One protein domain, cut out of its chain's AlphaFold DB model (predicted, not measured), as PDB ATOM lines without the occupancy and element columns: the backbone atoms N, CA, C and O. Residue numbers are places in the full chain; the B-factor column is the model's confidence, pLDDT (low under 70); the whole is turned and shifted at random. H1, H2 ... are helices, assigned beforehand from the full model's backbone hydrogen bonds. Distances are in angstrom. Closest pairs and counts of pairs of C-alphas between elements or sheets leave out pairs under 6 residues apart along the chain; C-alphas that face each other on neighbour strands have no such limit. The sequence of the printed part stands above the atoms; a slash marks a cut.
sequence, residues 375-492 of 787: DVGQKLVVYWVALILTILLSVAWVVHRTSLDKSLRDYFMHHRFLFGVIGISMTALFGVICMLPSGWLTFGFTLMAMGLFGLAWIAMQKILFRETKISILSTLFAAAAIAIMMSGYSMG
ATOM      1  N   ASP A 375     148.269 164.902 149.482       49.34
ATOM      2  CA  ASP A 375     147.608 164.824 150.791       49.34
ATOM      3  C   ASP A 375     148.596 164.990 151.974       49.34
ATOM      4  O   ASP A 375     148.293 165.676 152.949       49.34
ATOM      5  N   VAL A 376     149.825 164.465 151.856       52.38
ATOM      6  CA  VAL A 376     150.917 164.667 152.825       52.38
ATOM      7  C   VAL A 376     151.352 166.131 152.892       52.38
ATOM      8  O   VAL A 376     151.569 166.632 153.989       52.38
ATOM      9  N   GLY A 377     151.458 166.832 151.758       52.22
ATOM     10  CA  GLY A 377     151.906 168.229 151.687       52.22
ATOM     11  C   GLY A 377     150.909 169.212 152.304       52.22
ATOM     12  O   GLY A 377     151.289 170.093 153.072       52.22
ATOM     13  N   GLN A 378     149.616 169.015 152.047       52.25
ATOM     14  CA  GLN A 378     148.542 169.828 152.632       52.25
ATOM     15  C   GLN A 378     148.415 169.587 154.138       52.25
ATOM     16  O   GLN A 378     148.345 170.538 154.922       52.25
ATOM     17  N   LYS A 379     148.470 168.313 154.555       58.72
ATOM     18  CA  LYS A 379     148.583 167.941 155.969       58.72
ATOM     19  C   LYS A 379     149.830 168.566 156.583       58.72
ATOM     20  O   LYS A 379     149.723 169.111 157.673       58.72
ATOM     21  N   LEU A 380     150.963 168.600 155.875       60.12
ATOM     22  CA  LEU A 380     152.163 169.315 156.309       60.12
ATOM     23  C   LEU A 380     151.870 170.794 156.569       60.12
ATOM     24  O   LEU A 380     152.190 171.257 157.650       60.12
ATOM     25  N   VAL A 381     151.253 171.536 155.643       61.84
ATOM     26  CA  VAL A 381     150.969 172.973 155.841       61.84
ATOM     27  C   VAL A 381     150.034 173.203 157.034       61.84
ATOM     28  O   VAL A 381     150.327 174.048 157.880       61.84
ATOM     29  N   VAL A 382     148.954 172.426 157.165       67.50
ATOM     30  CA  VAL A 382     148.024 172.544 158.304       67.50
ATOM     31  C   VAL A 382     148.706 172.157 159.622       67.50
ATOM     32  O   VAL A 382     148.568 172.878 160.613       67.50
ATOM     33  N   TYR A 383     149.498 171.079 159.641       70.50
ATOM     34  CA  TYR A 383     150.285 170.686 160.810       70.50
ATOM     35  C   TYR A 383     151.400 171.686 161.123       70.50
ATOM     36  O   TYR A 383     151.630 171.929 162.297       70.50
ATOM     37  N   TRP A 384     152.048 172.320 160.142       69.75
ATOM     38  CA  TRP A 384     153.042 173.375 160.365       69.75
ATOM     39  C   TRP A 384     152.392 174.621 160.963       69.75
ATOM     40  O   TRP A 384     152.908 175.142 161.944       69.75
ATOM     41  N   VAL A 385     151.241 175.069 160.450       70.12
ATOM     42  CA  VAL A 385     150.481 176.184 161.044       70.12
ATOM     43  C   VAL A 385     150.078 175.859 162.482       70.12
ATOM     44  O   VAL A 385     150.337 176.659 163.383       70.12
ATOM     45  N   ALA A 386     149.500 174.678 162.717       76.56
ATOM     46  CA  ALA A 386     149.108 174.240 164.053       76.56
ATOM     47  C   ALA A 386     150.319 174.121 164.993       76.56
ATOM     48  O   ALA A 386     150.297 174.683 166.081       76.56
ATOM     49  N   LEU A 387     151.402 173.471 164.559       78.88
ATOM     50  CA  LEU A 387     152.638 173.278 165.319       78.88
ATOM     51  C   LEU A 387     153.305 174.611 165.658       78.88
ATOM     52  O   LEU A 387     153.675 174.824 166.807       78.88
ATOM     53  N   ILE A 388     153.428 175.527 164.695       76.94
ATOM     54  CA  ILE A 388     154.011 176.855 164.909       76.94
ATOM     55  C   ILE A 388     153.154 177.646 165.907       76.94
ATOM     56  O   ILE A 388     153.696 178.173 166.876       76.94
ATOM     57  N   LEU A 389     151.825 177.674 165.752       75.31
ATOM     58  CA  LEU A 389     150.934 178.321 166.725       75.31
ATOM     59  C   LEU A 389     151.035 177.675 168.117       75.31
ATOM     60  O   LEU A 389     151.139 178.393 169.114       75.31
ATOM     61  N   THR A 390     151.079 176.344 168.207       80.25
ATOM     62  CA  THR A 390     151.249 175.611 169.469       80.25
ATOM     63  C   THR A 390     152.608 175.887 170.112       80.25
ATOM     64  O   THR A 390     152.659 176.077 171.327       80.25
ATOM     65  N   ILE A 391     153.697 175.984 169.343       80.94
ATOM     66  CA  ILE A 391     155.029 176.364 169.840       80.94
ATOM     67  C   ILE A 391     155.007 177.799 170.378       80.94
ATOM     68  O   ILE A 391     155.427 178.019 171.513       80.94
ATOM     69  N   LEU A 392     154.471 178.765 169.625       77.50
ATOM     70  CA  LEU A 392     154.392 180.172 170.045       77.50
ATOM     71  C   LEU A 392     153.563 180.334 171.334       77.50
ATOM     72  O   LEU A 392     153.987 181.018 172.268       77.50
ATOM     73  N   LEU A 393     152.416 179.651 171.427       78.50
ATOM     74  CA  LEU A 393     151.577 179.614 172.630       78.50
ATOM     75  C   LEU A 393     152.283 178.926 173.811       78.50
ATOM     76  O   LEU A 393     152.212 179.424 174.936       78.50
ATOM     77  N   SER A 394     152.999 177.825 173.568       80.19
ATOM     78  CA  SER A 394     153.735 177.088 174.606       80.19
ATOM     79  C   SER A 394     154.904 177.903 175.156       80.19
ATOM     80  O   SER A 394     155.061 178.000 176.371       80.19
ATOM     81  N   VAL A 395     155.682 178.562 174.289       79.75
ATOM     82  CA  VAL A 395     156.762 179.479 174.688       79.75
ATOM     83  C   VAL A 395     156.198 180.639 175.508       79.75
ATOM     84  O   VAL A 395     156.706 180.920 176.595       79.75
ATOM     85  N   ALA A 396     155.107 181.268 175.056       75.38
ATOM     86  CA  ALA A 396     154.451 182.338 175.806       75.38
ATOM     87  C   ALA A 396     153.953 181.871 177.189       75.38
ATOM     88  O   ALA A 396     154.105 182.598 178.172       75.38
ATOM     89  N   TRP A 397     153.405 180.655 177.294       82.38
ATOM     90  CA  TRP A 397     152.929 180.076 178.556       82.38
ATOM     91  C   TRP A 397     154.069 179.712 179.517       82.38
ATOM     92  O   TRP A 397     153.998 180.054 180.699       82.38
ATOM     93  N   VAL A 398     155.143 179.081 179.027       79.31
ATOM     94  CA  VAL A 398     156.328 178.736 179.835       79.31
ATOM     95  C   VAL A 398     157.002 179.999 180.369       79.31
ATOM     96  O   VAL A 398     157.284 180.073 181.568       79.31
ATOM     97  N   VAL A 399     157.192 181.023 179.529       76.44
ATOM     98  CA  VAL A 399     157.729 182.325 179.962       76.44
ATOM     99  C   VAL A 399     156.808 182.980 180.992       76.44
ATOM    100  O   VAL A 399     157.292 183.492 181.992       76.44
ATOM    101  N   HIS A 400     155.483 182.908 180.824       77.81
ATOM    102  CA  HIS A 400     154.541 183.492 181.786       77.81
ATOM    103  C   HIS A 400     154.519 182.787 183.157       77.81
ATOM    104  O   HIS A 400     154.162 183.418 184.153       77.81
ATOM    105  N   ARG A 401     154.860 181.489 183.225       81.19
ATOM    106  CA  ARG A 401     154.686 180.658 184.434       81.19
ATOM    107  C   ARG A 401     155.980 180.314 185.186       81.19
ATOM    108  O   ARG A 401     155.897 179.877 186.330       81.19
ATOM    109  N   THR A 402     157.156 180.481 184.581       81.25
ATOM    110  CA  THR A 402     158.451 180.096 185.185       81.25
ATOM    111  C   THR A 402     159.239 181.296 185.720       81.25
ATOM    112  O   THR A 402     159.069 182.423 185.269       81.25
ATOM    113  N   SER A 403     160.152 181.075 186.669       66.56
ATOM    114  CA  SER A 403     161.021 182.130 187.228       66.56
ATOM    115  C   SER A 403     162.033 182.715 186.225       66.56
ATOM    116  O   SER A 403     162.586 183.787 186.471       66.56
ATOM    117  N   LEU A 404     162.217 182.068 185.067       63.66
ATOM    118  CA  LEU A 404     162.975 182.573 183.912       63.66
ATOM    119  C   LEU A 404     162.401 183.884 183.328       63.66
ATOM    120  O   LEU A 404     163.104 184.590 182.604       63.66
ATOM    121  N   ASP A 405     161.156 184.233 183.679       65.38
ATOM    122  CA  ASP A 405     160.407 185.424 183.250       65.38
ATOM    123  C   ASP A 405     161.134 186.771 183.453       65.38
ATOM    124  O   ASP A 405     160.788 187.746 182.787       65.38
ATOM    125  N   LYS A 406     162.136 186.856 184.345       79.94
ATOM    126  CA  LYS A 406     163.006 188.043 184.474       79.94
ATOM    127  C   LYS A 406     164.124 188.062 183.433       79.94
ATOM    128  O   LYS A 406     164.072 188.869 182.513       79.94
ATOM    129  N   SER A 407     165.105 187.164 183.534       82.56
ATOM    130  CA  SER A 407     166.320 187.221 182.708       82.56
ATOM    131  C   SER A 407     166.035 187.124 181.204       82.56
ATOM    132  O   SER A 407     166.671 187.825 180.421       82.56
ATOM    133  N   LEU A 408     165.037 186.327 180.793       78.75
ATOM    134  CA  LEU A 408     164.610 186.293 179.389       78.75
ATOM    135  C   LEU A 408     163.866 187.566 178.966       78.75
ATOM    136  O   LEU A 408     164.062 188.012 177.837       78.75
ATOM    137  N   ARG A 409     163.071 188.206 179.842       78.50
ATOM    138  CA  ARG A 409     162.515 189.535 179.527       78.50
ATOM    139  C   ARG A 409     163.604 190.559 179.341       78.50
ATOM    140  O   ARG A 409     163.551 191.281 178.357       78.50
ATOM    141  N   ASP A 410     164.540 190.643 180.277       84.00
ATOM    142  CA  ASP A 410     165.557 191.686 180.255       84.00
ATOM    143  C   ASP A 410     166.408 191.545 178.983       84.00
ATOM    144  O   ASP A 410     166.616 192.532 178.277       84.00
ATOM    145  N   TYR A 411     166.755 190.315 178.584       85.56
ATOM    146  CA  TYR A 411     167.377 190.031 177.287       85.56
ATOM    147  C   TYR A 411     166.500 190.451 176.087       85.56
ATOM    148  O   TYR A 411     166.935 191.243 175.247       85.56
ATOM    149  N   PHE A 412     165.247 189.987 175.998       82.88
ATOM    150  CA  PHE A 412     164.372 190.336 174.868       82.88
ATOM    151  C   PHE A 412     164.000 191.830 174.823       82.88
ATOM    152  O   PHE A 412     163.730 192.347 173.742       82.88
ATOM    153  N   MET A 413     163.985 192.536 175.959       82.81
ATOM    154  CA  MET A 413     163.774 193.988 176.040       82.81
ATOM    155  C   MET A 413     164.950 194.745 175.414       82.81
ATOM    156  O   MET A 413     164.722 195.644 174.604       82.81
ATOM    157  N   HIS A 414     166.193 194.352 175.721       91.25
ATOM    158  CA  HIS A 414     167.387 194.920 175.082       91.25
ATOM    159  C   HIS A 414     167.432 194.594 173.578       91.25
ATOM    160  O   HIS A 414     167.730 195.463 172.761       91.25
ATOM    161  N   HIS A 415     167.043 193.377 173.181       89.19
ATOM    162  CA  HIS A 415     167.038 192.930 171.780       89.19
ATOM    163  C   HIS A 415     165.680 193.082 171.069       89.19
ATOM    164  O   HIS A 415     165.397 192.406 170.077       89.19
ATOM    165  N   ARG A 416     164.836 194.013 171.527       84.00
ATOM    166  CA  ARG A 416     163.465 194.202 171.026       84.00
ATOM    167  C   ARG A 416     163.382 194.453 169.517       84.00
ATOM    168  O   ARG A 416     162.461 193.958 168.870       84.00
ATOM    169  N   PHE A 417     164.327 195.210 168.952       85.69
ATOM    170  CA  PHE A 417     164.385 195.471 167.508       85.69
ATOM    171  C   PHE A 417     164.604 194.178 166.710       85.69
ATOM    172  O   PHE A 417     163.845 193.891 165.786       85.69
ATOM    173  N   LEU A 418     165.569 193.352 167.131       85.62
ATOM    174  CA  LEU A 418     165.864 192.050 166.527       85.62
ATOM    175  C   LEU A 418     164.633 191.129 166.560       85.62
ATOM    176  O   LEU A 418     164.296 190.514 165.554       85.62
ATOM    177  N   PHE A 419     163.904 191.100 167.678       82.88
ATOM    178  CA  PHE A 419     162.677 190.305 167.817       82.88
ATOM    179  C   PHE A 419     161.502 190.826 166.954       82.88
ATOM    180  O   PHE A 419     160.575 190.081 166.626       82.88
ATOM    181  N   GLY A 420     161.541 192.102 166.552       83.44
ATOM    182  CA  GLY A 420     160.684 192.667 165.507       83.44
ATOM    183  C   GLY A 420     161.075 192.175 164.113       83.44
ATOM    184  O   GLY A 420     160.225 191.640 163.403       83.44
ATOM    185  N   VAL A 421     162.358 192.289 163.753       86.19
ATOM    186  CA  VAL A 421     162.899 191.840 162.455       86.19
ATOM    187  C   VAL A 421     162.650 190.346 162.233       86.19
ATOM    188  O   VAL A 421     162.123 189.983 161.187       86.19
ATOM    189  N   ILE A 422     162.910 189.497 163.235       86.75
ATOM    190  CA  ILE A 422     162.622 188.051 163.181       86.75
ATOM    191  C   ILE A 422     161.146 187.792 162.848       86.75
ATOM    192  O   ILE A 422     160.854 186.950 162.005       86.75
ATOM    193  N   GLY A 423     160.213 188.540 163.447       84.62
ATOM    194  CA  GLY A 423     158.782 188.409 163.158       84.62
ATOM    195  C   GLY A 423     158.418 188.733 161.713       84.62
ATOM    196  O   GLY A 423     157.652 188.000 161.090       84.62
ATOM    197  N   ILE A 424     158.996 189.803 161.162       86.12
ATOM    198  CA  ILE A 424     158.802 190.201 159.760       86.12
ATOM    199  C   ILE A 424     159.373 189.121 158.833       86.12
ATOM    200  O   ILE A 424     158.675 188.663 157.930       86.12
ATOM    201  N   SER A 425     160.600 188.659 159.093       87.62
ATOM    202  CA  SER A 425     161.263 187.605 158.316       87.62
ATOM    203  C   SER A 425     160.504 186.276 158.362       87.62
ATOM    204  O   SER A 425     160.311 185.657 157.321       87.62
ATOM    205  N   MET A 426     160.014 185.861 159.536       84.25
ATOM    206  CA  MET A 426     159.178 184.665 159.693       84.25
ATOM    207  C   MET A 426     157.840 184.807 158.960       84.25
ATOM    208  O   MET A 426     157.407 183.862 158.313       84.25
ATOM    209  N   THR A 427     157.210 185.986 159.009       84.62
ATOM    210  CA  THR A 427     155.940 186.254 158.307       84.62
ATOM    211  C   THR A 427     156.129 186.195 156.790       84.62
ATOM    212  O   THR A 427     155.333 185.565 156.099       84.62
ATOM    213  N   ALA A 428     157.205 186.792 156.269       87.00
ATOM    214  CA  ALA A 428     157.542 186.747 154.849       87.00
ATOM    215  C   ALA A 428     157.896 185.323 154.383       87.00
ATOM    216  O   ALA A 428     157.377 184.870 153.366       87.00
ATOM    217  N   LEU A 429     158.716 184.594 155.150       84.12
ATOM    218  CA  LEU A 429     159.067 183.200 154.865       84.12
ATOM    219  C   LEU A 429     157.831 182.290 154.875       84.12
ATOM    220  O   LEU A 429     157.671 181.465 153.982       84.12
ATOM    221  N   PHE A 430     156.933 182.470 155.844       79.88
ATOM    222  CA  PHE A 430     155.658 181.757 155.900       79.88
ATOM    223  C   PHE A 430     154.773 182.063 154.679       79.88
ATOM    224  O   PHE A 430     154.182 181.148 154.109       79.88
ATOM    225  N   GLY A 431     154.743 183.322 154.227       80.25
ATOM    226  CA  GLY A 431     154.103 183.718 152.971       80.25
ATOM    227  C   GLY A 431     154.669 182.973 151.758       80.25
ATOM    228  O   GLY A 431     153.905 182.371 151.011       80.25
ATOM    229  N   VAL A 432     155.999 182.943 151.604       80.88
ATOM    230  CA  VAL A 432     156.684 182.209 150.521       80.88
ATOM    231  C   VAL A 432     156.378 180.709 150.572       80.88
ATOM    232  O   VAL A 432     156.060 180.128 149.541       80.88
ATOM    233  N   ILE A 433     156.404 180.086 151.755       73.56
ATOM    234  CA  ILE A 433     156.073 178.660 151.928       73.56
ATOM    235  C   ILE A 433     154.628 178.366 151.495       73.56
ATOM    236  O   ILE A 433     154.378 177.360 150.836       73.56
ATOM    237  N   CYS A 434     153.676 179.242 151.821       68.69
ATOM    238  CA  CYS A 434     152.272 179.039 151.458       68.69
ATOM    239  C   CYS A 434     151.962 179.365 149.979       68.69
ATOM    240  O   CYS A 434     150.971 178.869 149.450       68.69
ATOM    241  N   MET A 435     152.825 180.123 149.288       67.25
ATOM    242  CA  MET A 435     152.742 180.364 147.836       67.25
ATOM    243  C   MET A 435     153.178 179.163 146.970       67.25
ATOM    244  O   MET A 435     153.074 179.240 145.748       67.25
ATOM    245  N   LEU A 436     153.675 178.072 147.568       61.50
ATOM    246  CA  LEU A 436     154.175 176.888 146.852       61.50
ATOM    247  C   LEU A 436     153.090 175.875 146.419       61.50
ATOM    248  O   LEU A 436     153.414 174.724 146.130       61.50
ATOM    249  N   PRO A 437     151.814 176.283 146.322       54.62
ATOM    250  CA  PRO A 437     151.022 175.892 145.156       54.62
ATOM    251  C   PRO A 437     150.430 177.124 144.456       54.62
ATOM    252  O   PRO A 437     149.807 177.985 145.090       54.62
ATOM    253  N   SER A 438     150.579 177.197 143.130       52.50
ATOM    254  CA  SER A 438     149.971 178.261 142.326       52.50
ATOM    255  C   SER A 438     148.444 178.247 142.443       52.50
ATOM    256  O   SER A 438     147.830 177.219 142.721       52.50
ATOM    257  N   GLY A 439     147.826 179.417 142.270       60.91
ATOM    258  CA  GLY A 439     146.372 179.556 142.273       60.91
ATOM    259  C   GLY A 439     145.863 180.804 142.994       60.91
ATOM    260  O   GLY A 439     146.471 181.339 143.920       60.91
ATOM    261  N   TRP A 440     144.685 181.280 142.588       62.44
ATOM    262  CA  TRP A 440     144.040 182.436 143.225       62.44
ATOM    263  C   TRP A 440     143.481 182.117 144.621       62.44
ATOM    264  O   TRP A 440     143.418 183.000 145.477       62.44
ATOM    265  N   LEU A 441     143.087 180.860 144.861       62.06
ATOM    266  CA  LEU A 441     142.557 180.406 146.150       62.06
ATOM    267  C   LEU A 441     143.688 180.187 147.165       62.06
ATOM    268  O   LEU A 441     143.591 180.689 148.286       62.06
ATOM    269  N   THR A 442     144.788 179.540 146.759       66.44
ATOM    270  CA  THR A 442     146.008 179.420 147.574       66.44
ATOM    271  C   THR A 442     146.583 180.789 147.905       66.44
ATOM    272  O   THR A 442     146.869 181.041 149.072       66.44
ATOM    273  N   PHE A 443     146.658 181.719 146.947       74.31
ATOM    274  CA  PHE A 443     147.081 183.100 147.200       74.31
ATOM    275  C   PHE A 443     146.171 183.822 148.213       74.31
ATOM    276  O   PHE A 443     146.661 184.404 149.183       74.31
ATOM    277  N   GLY A 444     144.845 183.742 148.048       80.31
ATOM    278  CA  GLY A 444     143.882 184.346 148.977       80.31
ATOM    279  C   GLY A 444     143.998 183.800 150.406       80.31
ATOM    280  O   GLY A 444     144.094 184.575 151.362       80.31
ATOM    281  N   PHE A 445     144.060 182.472 150.552       77.62
ATOM    282  CA  PHE A 445     144.227 181.808 151.847       77.62
ATOM    283  C   PHE A 445     145.613 182.067 152.461       77.62
ATOM    284  O   PHE A 445     145.711 182.330 153.657       77.62
ATOM    285  N   THR A 446     146.671 182.096 151.646       81.19
ATOM    286  CA  THR A 446     148.041 182.455 152.052       81.19
ATOM    287  C   THR A 446     148.097 183.845 152.659       81.19
ATOM    288  O   THR A 446     148.635 184.014 153.750       81.19
ATOM    289  N   LEU A 447     147.502 184.846 152.004       84.75
ATOM    290  CA  LEU A 447     147.436 186.199 152.550       84.75
ATOM    291  C   LEU A 447     146.630 186.241 153.862       84.75
ATOM    292  O   LEU A 447     147.044 186.911 154.808       84.75
ATOM    293  N   MET A 448     145.530 185.488 153.977       85.50
ATOM    294  CA  MET A 448     144.792 185.372 155.244       85.50
ATOM    295  C   MET A 448     145.641 184.747 156.362       85.50
ATOM    296  O   MET A 448     145.732 185.323 157.447       85.50
ATOM    297  N   ALA A 449     146.307 183.623 156.097       83.62
ATOM    298  CA  ALA A 449     147.149 182.923 157.063       83.62
ATOM    299  C   ALA A 449     148.397 183.739 157.455       83.62
ATOM    300  O   ALA A 449     148.735 183.812 158.634       83.62
ATOM    301  N   MET A 450     149.039 184.417 156.498       87.25
ATOM    302  CA  MET A 450     150.188 185.301 156.731       87.25
ATOM    303  C   MET A 450     149.806 186.515 157.591       87.25
ATOM    304  O   MET A 450     150.530 186.871 158.521       87.25
ATOM    305  N   GLY A 451     148.642 187.123 157.336       89.56
ATOM    306  CA  GLY A 451     148.109 188.200 158.172       89.56
ATOM    307  C   GLY A 451     147.746 187.728 159.586       89.56
ATOM    308  O   GLY A 451     148.092 188.390 160.566       89.56
ATOM    309  N   LEU A 452     147.128 186.548 159.713       86.69
ATOM    310  CA  LEU A 452     146.820 185.928 161.005       86.69
ATOM    311  C   LEU A 452     148.097 185.613 161.806       86.69
ATOM    312  O   LEU A 452     148.163 185.921 162.996       86.69
ATOM    313  N   PHE A 453     149.125 185.060 161.155       86.88
ATOM    314  CA  PHE A 453     150.432 184.788 161.759       86.88
ATOM    315  C   PHE A 453     151.104 186.076 162.257       86.88
ATOM    316  O   PHE A 453     151.539 186.136 163.409       86.88
ATOM    317  N   GLY A 454     151.114 187.138 161.442       88.75
ATOM    318  CA  GLY A 454     151.639 188.445 161.845       88.75
ATOM    319  C   GLY A 454     150.925 189.016 163.080       88.75
ATOM    320  O   GLY A 454     151.574 189.513 164.004       88.75
ATOM    321  N   LEU A 455     149.596 188.881 163.157       89.31
ATOM    322  CA  LEU A 455     148.817 189.283 164.334       89.31
ATOM    323  C   LEU A 455     149.109 188.416 165.567       89.31
ATOM    324  O   LEU A 455     149.265 188.960 166.665       89.31
ATOM    325  N   ALA A 456     149.243 187.097 165.402       85.50
ATOM    326  CA  ALA A 456     149.622 186.183 166.478       85.50
ATOM    327  C   ALA A 456     151.023 186.506 167.035       85.50
ATOM    328  O   ALA A 456     151.209 186.541 168.252       85.50
ATOM    329  N   TRP A 457     151.985 186.839 166.167       87.50
ATOM    330  CA  TRP A 457     153.328 187.267 166.568       87.50
ATOM    331  C   TRP A 457     153.308 188.577 167.372       87.50
ATOM    332  O   TRP A 457     153.943 188.676 168.424       87.50
ATOM    333  N   ILE A 458     152.532 189.577 166.936       88.56
ATOM    334  CA  ILE A 458     152.370 190.850 167.662       88.56
ATOM    335  C   ILE A 458     151.705 190.623 169.030       88.56
ATOM    336  O   ILE A 458     152.130 191.210 170.030       88.56
ATOM    337  N   ALA A 459     150.696 189.750 169.107       85.75
ATOM    338  CA  ALA A 459     150.060 189.377 170.369       85.75
ATOM    339  C   ALA A 459     151.046 188.669 171.318       85.75
ATOM    340  O   ALA A 459     151.140 189.040 172.492       85.75
ATOM    341  N   MET A 460     151.841 187.722 170.804       84.75
ATOM    342  CA  MET A 460     152.901 187.049 171.558       84.75
ATOM    343  C   MET A 460     153.922 188.053 172.113       84.75
ATOM    344  O   MET A 460     154.226 188.004 173.304       84.75
ATOM    345  N   GLN A 461     154.399 189.006 171.299       86.75
ATOM    346  CA  GLN A 461     155.297 190.070 171.765       86.75
ATOM    347  C   GLN A 461     154.694 190.850 172.942       86.75
ATOM    348  O   GLN A 461     155.360 191.037 173.962       86.75
ATOM    349  N   LYS A 462     153.429 191.283 172.849       86.25
ATOM    350  CA  LYS A 462     152.770 192.033 173.936       86.25
ATOM    351  C   LYS A 462     152.655 191.226 175.230       86.25
ATOM    352  O   LYS A 462     152.842 191.799 176.305       86.25
ATOM    353  N   ILE A 463     152.403 189.918 175.135       83.50
ATOM    354  CA  ILE A 463     152.358 189.002 176.285       83.50
ATOM    355  C   ILE A 463     153.753 188.853 176.913       83.50
ATOM    356  O   ILE A 463     153.896 189.070 178.118       83.50
ATOM    357  N   LEU A 464     154.786 188.565 176.109       82.75
ATOM    358  CA  LEU A 464     156.171 188.447 176.581       82.75
ATOM    359  C   LEU A 464     156.635 189.725 177.287       82.75
ATOM    360  O   LEU A 464     157.075 189.659 178.435       82.75
ATOM    361  N   PHE A 465     156.469 190.895 176.668       84.88
ATOM    362  CA  PHE A 465     156.935 192.174 177.219       84.88
ATOM    363  C   PHE A 465     156.040 192.767 178.326       84.88
ATOM    364  O   PHE A 465     156.419 193.776 178.918       84.88
ATOM    365  N   ARG A 466     154.869 192.171 178.624       84.94
ATOM    366  CA  ARG A 466     153.819 192.728 179.515       84.94
ATOM    367  C   ARG A 466     153.448 194.185 179.183       84.94
ATOM    368  O   ARG A 466     153.127 194.983 180.065       84.94
ATOM    369  N   GLU A 467     153.482 194.553 177.904       85.00
ATOM    370  CA  GLU A 467     153.242 195.934 177.486       85.00
ATOM    371  C   GLU A 467     151.762 196.321 177.576       85.00
ATOM    372  O   GLU A 467     150.955 196.003 176.705       85.00
ATOM    373  N   THR A 468     151.425 197.116 178.592       84.06
ATOM    374  CA  THR A 468     150.111 197.767 178.733       84.06
ATOM    375  C   THR A 468     149.900 198.930 177.756       84.06
ATOM    376  O   THR A 468     148.776 199.410 177.607       84.06
ATOM    377  N   LYS A 469     150.963 199.390 177.080       85.88
ATOM    378  CA  LYS A 469     150.935 200.457 176.071       85.88
ATOM    379  C   LYS A 469     151.188 199.891 174.669       85.88
ATOM    380  O   LYS A 469     152.070 199.059 174.445       85.88
ATOM    381  N   ILE A 470     150.422 200.370 173.693       81.00
ATOM    382  CA  ILE A 470     150.631 200.064 172.275       81.00
ATOM    383  C   ILE A 470     151.543 201.157 171.706       81.00
ATOM    384  O   ILE A 470     151.251 202.338 171.872       81.00
ATOM    385  N   SER A 471     152.665 200.781 171.084       88.12
ATOM    386  CA  SER A 471     153.533 201.738 170.391       88.12
ATOM    387  C   SER A 471     153.044 201.935 168.958       88.12
ATOM    388  O   SER A 471     152.467 201.019 168.374       88.12
ATOM    389  N   ILE A 472     153.307 203.107 168.374       86.12
ATOM    390  CA  ILE A 472     152.897 203.437 166.996       86.12
ATOM    391  C   ILE A 472     153.386 202.360 166.013       86.12
ATOM    392  O   ILE A 472     152.619 201.898 165.174       86.12
ATOM    393  N   LEU A 473     154.619 201.873 166.190       82.88
ATOM    394  CA  LEU A 473     155.188 200.789 165.391       82.88
ATOM    395  C   LEU A 473     154.419 199.458 165.542       82.88
ATOM    396  O   LEU A 473     154.180 198.787 164.542       82.88
ATOM    397  N   SER A 474     153.968 199.092 166.754       83.81
ATOM    398  CA  SER A 474     153.076 197.931 166.943       83.81
ATOM    399  C   SER A 474     151.759 198.103 166.181       83.81
ATOM    400  O   SER A 474     151.280 197.150 165.571       83.81
ATOM    401  N   THR A 475     151.177 199.306 166.209       87.06
ATOM    402  CA  THR A 475     149.924 199.618 165.506       87.06
ATOM    403  C   THR A 475     150.095 199.542 163.990       87.06
ATOM    404  O   THR A 475     149.232 198.985 163.321       87.06
ATOM    405  N   LEU A 476     151.211 200.040 163.449       87.94
ATOM    406  CA  LEU A 476     151.512 199.985 162.015       87.94
ATOM    407  C   LEU A 476     151.680 198.542 161.518       87.94
ATOM    408  O   LEU A 476     151.078 198.181 160.510       87.94
ATOM    409  N   PHE A 477     152.410 197.686 162.245       87.44
ATOM    410  CA  PHE A 477     152.512 196.268 161.880       87.44
ATOM    411  C   PHE A 477     151.178 195.522 162.016       87.44
ATOM    412  O   PHE A 477     150.854 194.704 161.159       87.44
ATOM    413  N   ALA A 478     150.365 195.833 163.032       88.44
ATOM    414  CA  ALA A 478     149.028 195.251 163.162       88.44
ATOM    415  C   ALA A 478     148.100 195.696 162.018       88.44
ATOM    416  O   ALA A 478     147.379 194.873 161.461       88.44
ATOM    417  N   ALA A 479     148.158 196.970 161.617       90.06
ATOM    418  CA  ALA A 479     147.414 197.493 160.475       90.06
ATOM    419  C   ALA A 479     147.861 196.845 159.153       90.06
ATOM    420  O   ALA A 479     147.008 196.474 158.351       90.06
ATOM    421  N   ALA A 480     149.166 196.638 158.947       89.94
ATOM    422  CA  ALA A 480     149.691 195.928 157.781       89.94
ATOM    423  C   ALA A 480     149.234 194.458 157.749       89.94
ATOM    424  O   ALA A 480     148.752 193.991 156.720       89.94
ATOM    425  N   ALA A 481     149.303 193.745 158.878       90.06
ATOM    426  CA  ALA A 481     148.842 192.360 158.985       90.06
ATOM    427  C   ALA A 481     147.321 192.224 158.761       90.06
ATOM    428  O   ALA A 481     146.880 191.312 158.061       90.06
ATOM    429  N   ILE A 482     146.516 193.172 159.267       91.00
ATOM    430  CA  ILE A 482     145.079 193.265 158.964       91.00
ATOM    431  C   ILE A 482     144.855 193.573 157.479       91.00
ATOM    432  O   ILE A 482     144.014 192.931 156.862       91.00
ATOM    433  N   ALA A 483     145.595 194.507 156.878       91.38
ATOM    434  CA  ALA A 483     145.458 194.840 155.460       91.38
ATOM    435  C   ALA A 483     145.801 193.645 154.554       91.38
ATOM    436  O   ALA A 483     145.079 193.384 153.594       91.38
ATOM    437  N   ILE A 484     146.837 192.876 154.897       88.81
ATOM    438  CA  ILE A 484     147.207 191.607 154.255       88.81
ATOM    439  C   ILE A 484     146.062 190.586 154.381       88.81
ATOM    440  O   ILE A 484     145.571 190.088 153.367       88.81
ATOM    441  N   MET A 485     145.559 190.351 155.599       87.44
ATOM    442  CA  MET A 485     144.459 189.413 155.860       87.44
ATOM    443  C   MET A 485     143.173 189.801 155.112       87.44
ATOM    444  O   MET A 485     142.540 188.961 154.473       87.44
ATOM    445  N   MET A 486     142.811 191.086 155.139       87.50
ATOM    446  CA  MET A 486     141.643 191.634 154.446       87.50
ATOM    447  C   MET A 486     141.821 191.654 152.923       87.50
ATOM    448  O   MET A 486     140.827 191.554 152.208       87.50
ATOM    449  N   SER A 487     143.053 191.736 152.411       86.56
ATOM    450  CA  SER A 487     143.343 191.599 150.977       86.56
ATOM    451  C   SER A 487     143.149 190.157 150.517       86.56
ATOM    452  O   SER A 487     142.444 189.936 149.534       86.56
ATOM    453  N   GLY A 488     143.670 189.180 151.272       82.69
ATOM    454  CA  GLY A 488     143.426 187.754 151.034       82.69
ATOM    455  C   GLY A 488     141.940 187.406 151.059       82.69
ATOM    456  O   GLY A 488     141.417 186.836 150.101       82.69
ATOM    457  N   TYR A 489     141.235 187.866 152.097       81.88
ATOM    458  CA  TYR A 489     139.785 187.723 152.216       81.88
ATOM    459  C   TYR A 489     139.041 188.395 151.053       81.88
ATOM    460  O   TYR A 489     138.171 187.777 150.447       81.88
ATOM    461  N   SER A 490     139.381 189.637 150.694       82.56
ATOM    462  CA  SER A 490     138.740 190.395 149.605       82.56
ATOM    463  C   SER A 490     138.942 189.735 148.238       82.56
ATOM    464  O   SER A 490     137.983 189.629 147.477       82.56
ATOM    465  N   MET A 491     140.153 189.267 147.919       79.12
ATOM    466  CA  MET A 491     140.441 188.594 146.646       79.12
ATOM    467  C   MET A 491     139.805 187.202 146.580       79.12
ATOM    468  O   MET A 491     139.131 186.894 145.598       79.12
ATOM    469  N   GLY A 492     139.950 186.404 147.644       77.00
ATOM    470  CA  GLY A 492     139.322 185.092 147.764       77.00
ATOM    471  C   GLY A 492     137.801 185.192 147.691       77.00
ATOM    472  O   GLY A 492     137.202 184.766 146.707       77.00
TER     473      GLY A 492
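Overview. This is residues 375 to 492 of the 787 residues of an uncharacterized protein of Rhodopirellula sp. MGV (UniProt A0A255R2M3). The longest helix, H1, stands in a loose row with H4 and H5, H4 in the middle, and H3 packs on H4 from one face of that row. The four long helices are roughly aligned, and short H2 sits at one end, beside the last residues of H4. The printed part has 118 residues with five named helices in the order H1 to H5 and no named strand; the class is all helix. It is compact, with a radius of gyration of the C-alphas of 15.5 A and spans of 46 by 33 by 19 A.

Arrangement. H1, residues 375 to 401, touches H4, residues 440 to 465, with residues 389 to 400 alone, at a shallow tilt of 12 degrees, the same way; the closest C-alphas are those of Ala 396 and Leu 464, 6.4 A apart. H4 is the hub, touching four helices. H4 and H5, residues 472 to 492, form a hairpin at 23 degrees, with the C-alphas of Gly 444 and Gly 488 closest at 4.0 A. H3, residues 416 to 434, forms another with H4 at 21 degrees, closest at Cys 434 and Thr 446, their C-alphas 5.5 A apart. H2, residues 407 to 414, only just touches H4, with 3 pairs of C-alphas within 8 A, closest at Arg 409 and Phe 465, 6.6 A. H3 and H5 are near each other; H1 and H5 are apart. Every O i to N i+4 pair is within hydrogen-bond range in H1, H2, H4 and H5; in H3, 14 of 15 are.

Along the chain. H1 is 37.9 A long from C-alpha 375 at (147.608, 164.824, 150.791). H4 measures 37.6 A, H3 27.2 A and H2 10.9 A. H5, 29.8 A, ends at C-alpha 492, (139.322, 185.092, 147.764).

Size, cuts and confidence. The C-alphas farthest apart, of Ser 403 and Gly 439, are 47.4 A apart. The printed part has no cut and no long link. Mean pLDDT of the printed part is 79.4; residues 375 to 382, 384, 403 to 405 and 434 to 442 are under 70.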